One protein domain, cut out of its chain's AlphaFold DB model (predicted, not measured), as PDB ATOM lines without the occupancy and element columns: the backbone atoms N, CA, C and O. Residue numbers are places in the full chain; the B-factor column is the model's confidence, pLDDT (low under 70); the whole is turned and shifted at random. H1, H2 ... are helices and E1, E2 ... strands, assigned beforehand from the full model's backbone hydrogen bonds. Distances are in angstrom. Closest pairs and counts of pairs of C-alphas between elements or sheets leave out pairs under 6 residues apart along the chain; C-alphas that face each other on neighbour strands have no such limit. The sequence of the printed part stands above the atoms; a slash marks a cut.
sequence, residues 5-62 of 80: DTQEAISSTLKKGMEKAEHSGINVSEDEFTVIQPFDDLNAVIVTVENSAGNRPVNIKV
ATOM      1  N   ASP A   5     155.717 166.073 163.748       94.88
ATOM      2  CA  ASP A   5     154.551 165.705 162.950       94.88
ATOM      3  C   ASP A   5     154.337 164.182 162.969       94.88
ATOM      4  O   ASP A   5     155.294 163.408 162.912       94.88
ATOM      5  N   THR A   6     153.082 163.737 163.031       93.25
ATOM      6  CA  THR A   6     152.750 162.309 163.132       93.25
ATOM      7  C   THR A   6     153.235 161.509 161.920       93.25
ATOM      8  O   THR A   6     153.726 160.394 162.085       93.25
ATOM      9  N   GLN A   7     153.148 162.057 160.705       94.38
ATOM     10  CA  GLN A   7     153.607 161.364 159.494       94.38
ATOM     11  C   GLN A   7     155.137 161.313 159.425       94.38
ATOM     12  O   GLN A   7     155.711 160.289 159.038       94.38
ATOM     13  N   GLU A   8     155.809 162.383 159.861       95.44
ATOM     14  CA  GLU A   8     157.268 162.400 160.023       95.44
ATOM     15  C   GLU A   8     157.721 161.347 161.049       95.44
ATOM     16  O   GLU A   8     158.649 160.577 160.788       95.44
ATOM     17  N   ALA A   9     157.025 161.255 162.187       95.50
ATOM     18  CA  ALA A   9     157.286 160.268 163.230       95.50
ATOM     19  C   ALA A   9     157.103 158.831 162.726       95.50
ATOM     20  O   ALA A   9     157.971 157.988 162.965       95.50
ATOM     21  N   ILE A  10     156.020 158.555 161.994       95.88
ATOM     22  CA  ILE A  10     155.760 157.242 161.388       95.88
ATOM     23  C   ILE A  10     156.883 156.866 160.420       95.88
ATOM     24  O   ILE A  10     157.489 155.802 160.558       95.88
ATOM     25  N   SER A  11     157.212 157.760 159.489       95.69
ATOM     26  CA  SER A  11     158.245 157.520 158.473       95.69
ATOM     27  C   SER A  11     159.621 157.291 159.105       95.69
ATOM     28  O   SER A  11     160.356 156.382 158.714       95.69
ATOM     29  N   SER A  12     159.967 158.088 160.124       96.38
ATOM     30  CA  SER A  12     161.224 157.941 160.864       96.38
ATOM     31  C   SER A  12     161.279 156.628 161.647       96.38
ATOM     32  O   SER A  12     162.317 155.965 161.643       96.38
ATOM     33  N   THR A  13     160.171 156.242 162.290       96.56
ATOM     34  CA  THR A  13     160.067 155.009 163.086       96.56
ATOM     35  C   THR A  13     160.198 153.776 162.209       96.56
ATOM     36  O   THR A  13     160.965 152.882 162.551       96.56
ATOM     37  N   LEU A  14     159.522 153.757 161.055       94.44
ATOM     38  CA  LEU A  14     159.675 152.701 160.058       94.44
ATOM     39  C   LEU A  14     161.142 152.551 159.668       94.44
ATOM     40  O   LEU A  14     161.733 151.505 159.906       94.44
ATOM     41  N   LYS A  15     161.764 153.618 159.155       95.06
ATOM     42  CA  LYS A  15     163.151 153.567 158.682       95.06
ATOM     43  C   LYS A  15     164.125 153.074 159.762       95.06
ATOM     44  O   LYS A  15     164.845 152.106 159.539       95.06
ATOM     45  N   LYS A  16     164.121 153.709 160.939       96.12
ATOM     46  CA  LYS A  16     165.022 153.346 162.048       96.12
ATOM     47  C   LYS A  16     164.742 151.946 162.585       96.12
ATOM     48  O   LYS A  16     165.663 151.250 162.999       96.12
ATOM     49  N   GLY A  17     163.471 151.556 162.605       94.50
ATOM     50  CA  GLY A  17     163.022 150.240 163.025       94.50
ATOM     51  C   GLY A  17     163.581 149.135 162.140       94.50
ATOM     52  O   GLY A  17     164.181 148.199 162.661       94.50
ATOM     53  N   MET A  18     163.461 149.294 160.818       92.75
ATOM     54  CA  MET A  18     164.020 148.362 159.835       92.75
ATOM     55  C   MET A  18     165.542 148.265 159.965       92.75
ATOM     56  O   MET A  18     166.074 147.171 160.124       92.75
ATOM     57  N   GLU A  19     166.235 149.410 159.994       95.19
ATOM     58  CA  GLU A  19     167.695 149.451 160.146       95.19
ATOM     59  C   GLU A  19     168.140 148.739 161.433       95.19
ATOM     60  O   GLU A  19     169.102 147.974 161.436       95.19
ATOM     61  N   LYS A  20     167.449 148.960 162.556       94.94
ATOM     62  CA  LYS A  20     167.804 148.321 163.829       94.94
ATOM     63  C   LYS A  20     167.498 146.822 163.840       94.94
ATOM     64  O   LYS A  20     168.255 146.073 164.457       94.94
ATOM     65  N   ALA A  21     166.423 146.394 163.182       92.44
ATOM     66  CA  ALA A  21     166.079 144.985 163.037       92.44
ATOM     67  C   ALA A  21     167.175 144.234 162.260       92.44
ATOM     68  O   ALA A  21     167.724 143.265 162.785       92.44
ATOM     69  N   GLU A  22     167.591 144.754 161.101       92.31
ATOM     70  CA  GLU A  22     168.679 144.178 160.295       92.31
ATOM     71  C   GLU A  22     169.984 144.051 161.099       92.31
ATOM     72  O   GLU A  22     170.586 142.979 161.159       92.31
ATOM     73  N   HIS A  23     170.390 145.114 161.806       94.44
ATOM     74  CA  HIS A  23     171.594 145.087 162.650       94.44
ATOM     75  C   HIS A  23     171.498 144.130 163.848       94.44
ATOM     76  O   HIS A  23     172.523 143.766 164.422       94.44
ATOM     77  N   SER A  24     170.286 143.730 164.238       91.75
ATOM     78  CA  SER A  24     170.046 142.779 165.329       91.75
ATOM     79  C   SER A  24     169.965 141.328 164.839       91.75
ATOM     80  O   SER A  24     169.679 140.437 165.636       91.75
ATOM     81  N   GLY A  25     170.215 141.085 163.546       91.00
ATOM     82  CA  GLY A  25     170.136 139.761 162.931       91.00
ATOM     83  C   GLY A  25     168.713 139.311 162.597       91.00
ATOM     84  O   GLY A  25     168.532 138.147 162.257       91.00
ATOM     85  N   ILE A  26     167.723 140.207 162.686       91.38
ATOM     86  CA  ILE A  26     166.350 139.933 162.257       91.38
ATOM     87  C   ILE A  26     166.325 140.012 160.734       91.38
ATOM     88  O   ILE A  26     166.679 141.042 160.150       91.38
ATOM     89  N   ASN A  27     165.885 138.942 160.085       88.56
ATOM     90  CA  ASN A  27     165.639 138.962 158.657       88.56
ATOM     91  C   ASN A  27     164.341 139.722 158.393       88.56
ATOM     92  O   ASN A  27     163.250 139.161 158.411       88.56
ATOM     93  N   VAL A  28     164.454 141.010 158.083       86.44
ATOM     94  CA  VAL A  28     163.293 141.878 157.851       86.44
ATOM     95  C   VAL A  28     162.378 141.433 156.700       86.44
ATOM     96  O   VAL A  28     161.243 141.910 156.608       86.44
ATOM     97  N   SER A  29     162.840 140.518 155.838       83.06
ATOM     98  CA  SER A  29     162.057 139.928 154.746       83.06
ATOM     99  C   SER A  29     161.328 138.634 155.116       83.06
ATOM    100  O   SER A  29     160.403 138.247 154.401       83.06
ATOM    101  N   GLU A  30     161.672 138.008 156.243       84.69
ATOM    102  CA  GLU A  30     161.130 136.708 156.664       84.69
ATOM    103  C   GLU A  30     160.507 136.760 158.063       84.69
ATOM    104  O   GLU A  30     159.366 136.324 158.232       84.69
ATOM    105  N   ASP A  31     161.166 137.414 159.014       88.31
ATOM    106  CA  ASP A  31     160.788 137.430 160.425       88.31
ATOM    107  C   ASP A  31     159.646 138.401 160.720       88.31
ATOM    108  O   ASP A  31     159.545 139.475 160.123       88.31
ATOM    109  N   GLU A  32     158.804 138.047 161.683       90.56
ATOM    110  CA  GLU A  32     157.815 138.954 162.257       90.56
ATOM    111  C   GLU A  32     158.448 139.760 163.390       90.56
ATOM    112  O   GLU A  32     159.193 139.222 164.213       90.56
ATOM    113  N   PHE A  33     158.163 141.059 163.448       91.81
ATOM    114  CA  PHE A  33     158.707 141.915 164.500       91.81
ATOM    115  C   PHE A  33     157.862 143.162 164.741       91.81
ATOM    116  O   PHE A  33     157.109 143.628 163.883       91.81
ATOM    117  N   THR A  34     158.042 143.738 165.929       94.75
ATOM    118  CA  THR A  34     157.407 144.988 166.338       94.75
ATOM    119  C   THR A  34     158.461 146.014 166.727       94.75
ATOM    120  O   THR A  34     159.384 145.730 167.490       94.75
ATOM    121  N   VAL A  35     158.293 147.236 166.234       95.44
ATOM    122  CA  VAL A  35     159.091 148.408 166.590       95.44
ATOM    123  C   VAL A  35     158.214 149.350 167.398       95.44
ATOM    124  O   VAL A  35     157.122 149.713 166.966       95.44
ATOM    125  N   ILE A  36     158.705 149.771 168.562       95.94
ATOM    126  CA  ILE A  36     158.031 150.738 169.429       95.94
ATOM    127  C   ILE A  36     158.942 151.955 169.572       95.94
ATOM    128  O   ILE A  36     160.043 151.847 170.113       95.94
ATOM    129  N   GLN A  37     158.477 153.110 169.097       96.75
ATOM    130  CA  GLN A  37     159.124 154.403 169.310       96.75
ATOM    131  C   GLN A  37     158.287 155.215 170.307       96.75
ATOM    132  O   GLN A  37     157.304 155.837 169.898       96.75
ATOM    133  N   PRO A  38     158.644 155.209 171.603       95.75
ATOM    134  CA  PRO A  38     158.020 156.087 172.584       95.75
ATOM    135  C   PRO A  38     158.494 157.538 172.406       95.75
ATOM    136  O   PRO A  38     159.600 157.783 171.907       95.75
ATOM    137  N   PHE A  39     157.663 158.479 172.848       94.19
ATOM    138  CA  PHE A  39     157.943 159.911 172.945       94.19
ATOM    139  C   PHE A  39     157.803 160.389 174.398       94.19
ATOM    140  O   PHE A  39     157.188 159.731 175.237       94.19
ATOM    141  N   ASP A  40     158.386 161.550 174.692       93.38
ATOM    142  CA  ASP A  40     158.447 162.143 176.037       93.38
ATOM    143  C   ASP A  40     157.066 162.442 176.655       93.38
ATOM    144  O   ASP A  40     156.941 162.552 177.872       93.38
ATOM    145  N   ASP A  41     156.026 162.593 175.832       92.88
ATOM    146  CA  ASP A  41     154.639 162.837 176.247       92.88
ATOM    147  C   ASP A  41     153.816 161.548 176.399       92.88
ATOM    148  O   ASP A  41     152.594 161.606 176.493       92.88
ATOM    149  N   LEU A  42     154.490 160.394 176.456       93.50
ATOM    150  CA  LEU A  42     153.915 159.047 176.503       93.50
ATOM    151  C   LEU A  42     153.230 158.597 175.210       93.50
ATOM    152  O   LEU A  42     152.811 157.440 175.141       93.50
ATOM    153  N   ASN A  43     153.176 159.429 174.168       95.38
ATOM    154  CA  ASN A  43     152.737 158.971 172.858       95.38
ATOM    155  C   ASN A  43     153.716 157.924 172.311       95.38
ATOM    156  O   ASN A  43     154.901 157.904 172.656       95.38
ATOM    157  N   ALA A  44     153.247 157.065 171.408       97.06
ATOM    158  CA  ALA A  44     154.132 156.166 170.677       97.06
ATOM    159  C   ALA A  44     153.644 155.856 169.270       97.06
ATOM    160  O   ALA A  44     152.443 155.743 169.013       97.06
ATOM    161  N   VAL A  45     154.612 155.640 168.380       97.38
ATOM    162  CA  VAL A  45     154.390 154.943 167.114       97.38
ATOM    163  C   VAL A  45     154.790 153.485 167.308       97.38
ATOM    164  O   VAL A  45     155.904 153.185 167.742       97.38
ATOM    165  N   ILE A  46     153.873 152.585 166.974       97.12
ATOM    166  CA  ILE A  46     154.050 151.139 167.013       97.12
ATOM    167  C   ILE A  46     153.908 150.630 165.585       97.12
ATOM    168  O   ILE A  46     152.886 150.862 164.938       97.12
ATOM    169  N   VAL A  47     154.935 149.947 165.096       95.38
ATOM    170  CA  VAL A  47     154.942 149.310 163.780       95.38
ATOM    171  C   VAL A  47     155.062 147.813 163.986       95.38
ATOM    172  O   VAL A  47     156.016 147.370 164.616       95.38
ATOM    173  N   THR A  48     154.140 147.045 163.422       94.44
ATOM    174  CA  THR A  48     154.202 145.583 163.407       94.44
ATOM    175  C   THR A  48     154.323 145.106 161.968       94.44
ATOM    176  O   THR A  48     153.547 145.517 161.105       94.44
ATOM    177  N   VAL A  49     155.304 144.245 161.722       90.44
ATOM    178  CA  VAL A  49     155.475 143.522 160.464       90.44
ATOM    179  C   VAL A  49     155.083 142.074 160.719       90.44
ATOM    180  O   VAL A  49     155.712 141.402 161.534       90.44
ATOM    181  N   GLU A  50     154.034 141.619 160.040       87.19
ATOM    182  CA  GLU A  50     153.491 140.259 160.158       87.19
ATOM    183  C   GLU A  50     153.742 139.490 158.859       87.19
ATOM    184  O   GLU A  50     153.851 140.090 157.787       87.19
ATOM    185  N   ASN A  51     153.803 138.162 158.925       76.31
ATOM    186  CA  ASN A  51     153.911 137.288 157.765       76.31
ATOM    187  C   ASN A  51     152.605 136.500 157.603       76.31
ATOM    188  O   ASN A  51     152.473 135.346 158.007       76.31
ATOM    189  N   SER A  52     151.609 137.138 156.986       72.56
ATOM    190  CA  SER A  52     150.292 136.541 156.775       72.56
ATOM    191  C   SER A  52     150.173 135.971 155.360       72.56
ATOM    192  O   SER A  52     149.885 136.692 154.402       72.56
ATOM    193  N   ALA A  53     150.321 134.648 155.238       64.19
ATOM    194  CA  ALA A  53     150.032 133.881 154.019       64.19
ATOM    195  C   ALA A  53     150.786 134.368 152.758       64.19
ATOM    196  O   ALA A  53     150.218 134.432 151.668       64.19
ATOM    197  N   GLY A  54     152.068 134.722 152.906       67.50
ATOM    198  CA  GLY A  54     152.925 135.192 151.809       67.50
ATOM    199  C   GLY A  54     152.812 136.690 151.507       67.50
ATOM    200  O   GLY A  54     153.596 137.205 150.715       67.50
ATOM    201  N   ASN A  55     151.893 137.399 152.170       71.88
ATOM    202  CA  ASN A  55     151.860 138.857 152.212       71.88
ATOM    203  C   ASN A  55     152.456 139.348 153.536       71.88
ATOM    204  O   ASN A  55     152.204 138.764 154.590       71.88
ATOM    205  N   ARG A  56     153.209 140.452 153.488       74.38
ATOM    206  CA  ARG A  56     153.810 141.087 154.672       74.38
ATOM    207  C   ARG A  56     153.132 142.424 154.979       74.38
ATOM    208  O   ARG A  56     153.655 143.466 154.574       74.38
ATOM    209  N   PRO A  57     151.934 142.431 155.592       84.38
ATOM    210  CA  PRO A  57     151.296 143.680 155.972       84.38
ATOM    211  C   PRO A  57     152.145 144.408 157.022       84.38
ATOM    212  O   PRO A  57     152.662 143.811 157.964       84.38
ATOM    213  N   VAL A  58     152.273 145.723 156.839       89.25
ATOM    214  CA  VAL A  58     152.869 146.628 157.824       89.25
ATOM    215  C   VAL A  58     151.727 147.338 158.539       89.25
ATOM    216  O   VAL A  58     151.060 148.197 157.960       89.25
ATOM    217  N   ASN A  59     151.499 146.972 159.795       93.44
ATOM    218  CA  ASN A  59     150.478 147.567 160.646       93.44
ATOM    219  C   ASN A  59     151.093 148.714 161.450       93.44
ATOM    220  O   ASN A  59     152.061 148.521 162.183       93.44
ATOM    221  N   ILE A  60     150.528 149.915 161.326       95.06
ATOM    222  CA  ILE A  60     151.013 151.113 162.019       95.06
ATOM    223  C   ILE A  60     149.929 151.589 162.978       95.06
ATOM    224  O   ILE A  60     148.801 151.867 162.569       95.06
ATOM    225  N   LYS A  61     150.284 151.726 164.253       95.88
ATOM    226  CA  LYS A  61     149.429 152.280 165.300       95.88
ATOM    227  C   LYS A  61     150.119 153.477 165.938       95.88
ATOM    228  O   LYS A  61     151.262 153.385 166.372       95.88
ATOM    229  N   VAL A  62     149.392 154.581 166.044       95.69
ATOM    230  CA  VAL A  62     149.769 155.724 166.880       95.69
ATOM    231  C   VAL A  62     148.891 155.679 168.124       95.69
ATOM    232  O   VAL A  62     147.684 155.474 168.007       95.69
TER     233      VAL A  62
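What this domain is: This is residues 5 to 62 of the 80 residues of an uncharacterized protein of Enterococcus faecalis TX0630 (UniProt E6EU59). A three-stranded sheet, E1 to E3, has one long helix, H1, packed slantwise over one of its faces, with the other face bare of any named helix. The sheet is a meander, each strand the antiparallel neighbour of the one before, and with H1 it makes two layers. The printed part has 58 residues with one named helix and three named strands, in the order H1, E1, E2, E3 along the chain, and the sheet's order is E1, E2, E3. The class is mixed, helices and strands. The whole is compact, with a radius of gyration of the C-alphas of 11.7 A, and its outline is only just elongated, spanning 35 by 23 by 16 A.

Where its parts are: H1 takes residues 6 to 23 and is 25.5 A long from first to last C-alpha; it begins at C-alpha 6, at (152.750, 162.309, 163.132), and ends at C-alpha 23, at (171.594, 145.087, 162.650). A short link of 9 residues leads to E1, residues 33 to 38, 16.3 A long. A tight link of 5 residues leads to E2, residues 44 to 49, also 16.3 A long. A short link of 8 residues leads to E3, residues 58 to 62, 13.2 A long, which ends at C-alpha 62, at (149.769, 155.724, 166.880).

How they stand to each other: H1 is on the sheet at a height over the sheet of 8.5 A, and lies over E1, E2 and E3. It runs slantwise to the strands, at 49 degrees to E3 on the local plane. The closest C-alphas of H1 and E1 are those of Gly 17 and Val 35, 5.6 A apart. Those of H1 and E2 are the C-alphas of Ile 10 and Val 45, 6.3 A apart. For H1 and E3 they are the C-alphas of Ile 10 and Ile 60, 7.8 A apart. In H1 every O i to N i+4 pair is within hydrogen-bond range. E1 and E2 form a hairpin, antiparallel at 171 degrees between their directions, with N 35 and O 47 within hydrogen-bond range at 2.8 A and N 45 and O 37 at 3.1 A. E2 and E3 form a second hairpin, antiparallel at 167 degrees, with N 46 and O 61 at 2.8 A and N 59 and O 48 at 2.8 A, both within hydrogen-bond range. E2 is the inner strand, and E1 and E3 are the edge strands.

The domain as a whole: The two C-alphas farthest apart are those of Asp 41 and Gly 54, 36.9 A, one in the link from E1 to E2 and the other in the link from E2 to E3. The C-alphas of the first and last printed residues, Asp 5 and Val 62, are 11.7 A apart. The printed part has no cut, and no link is long. The mean pLDDT of the printed part is 91.0, and residues 53 to 54 are under 70.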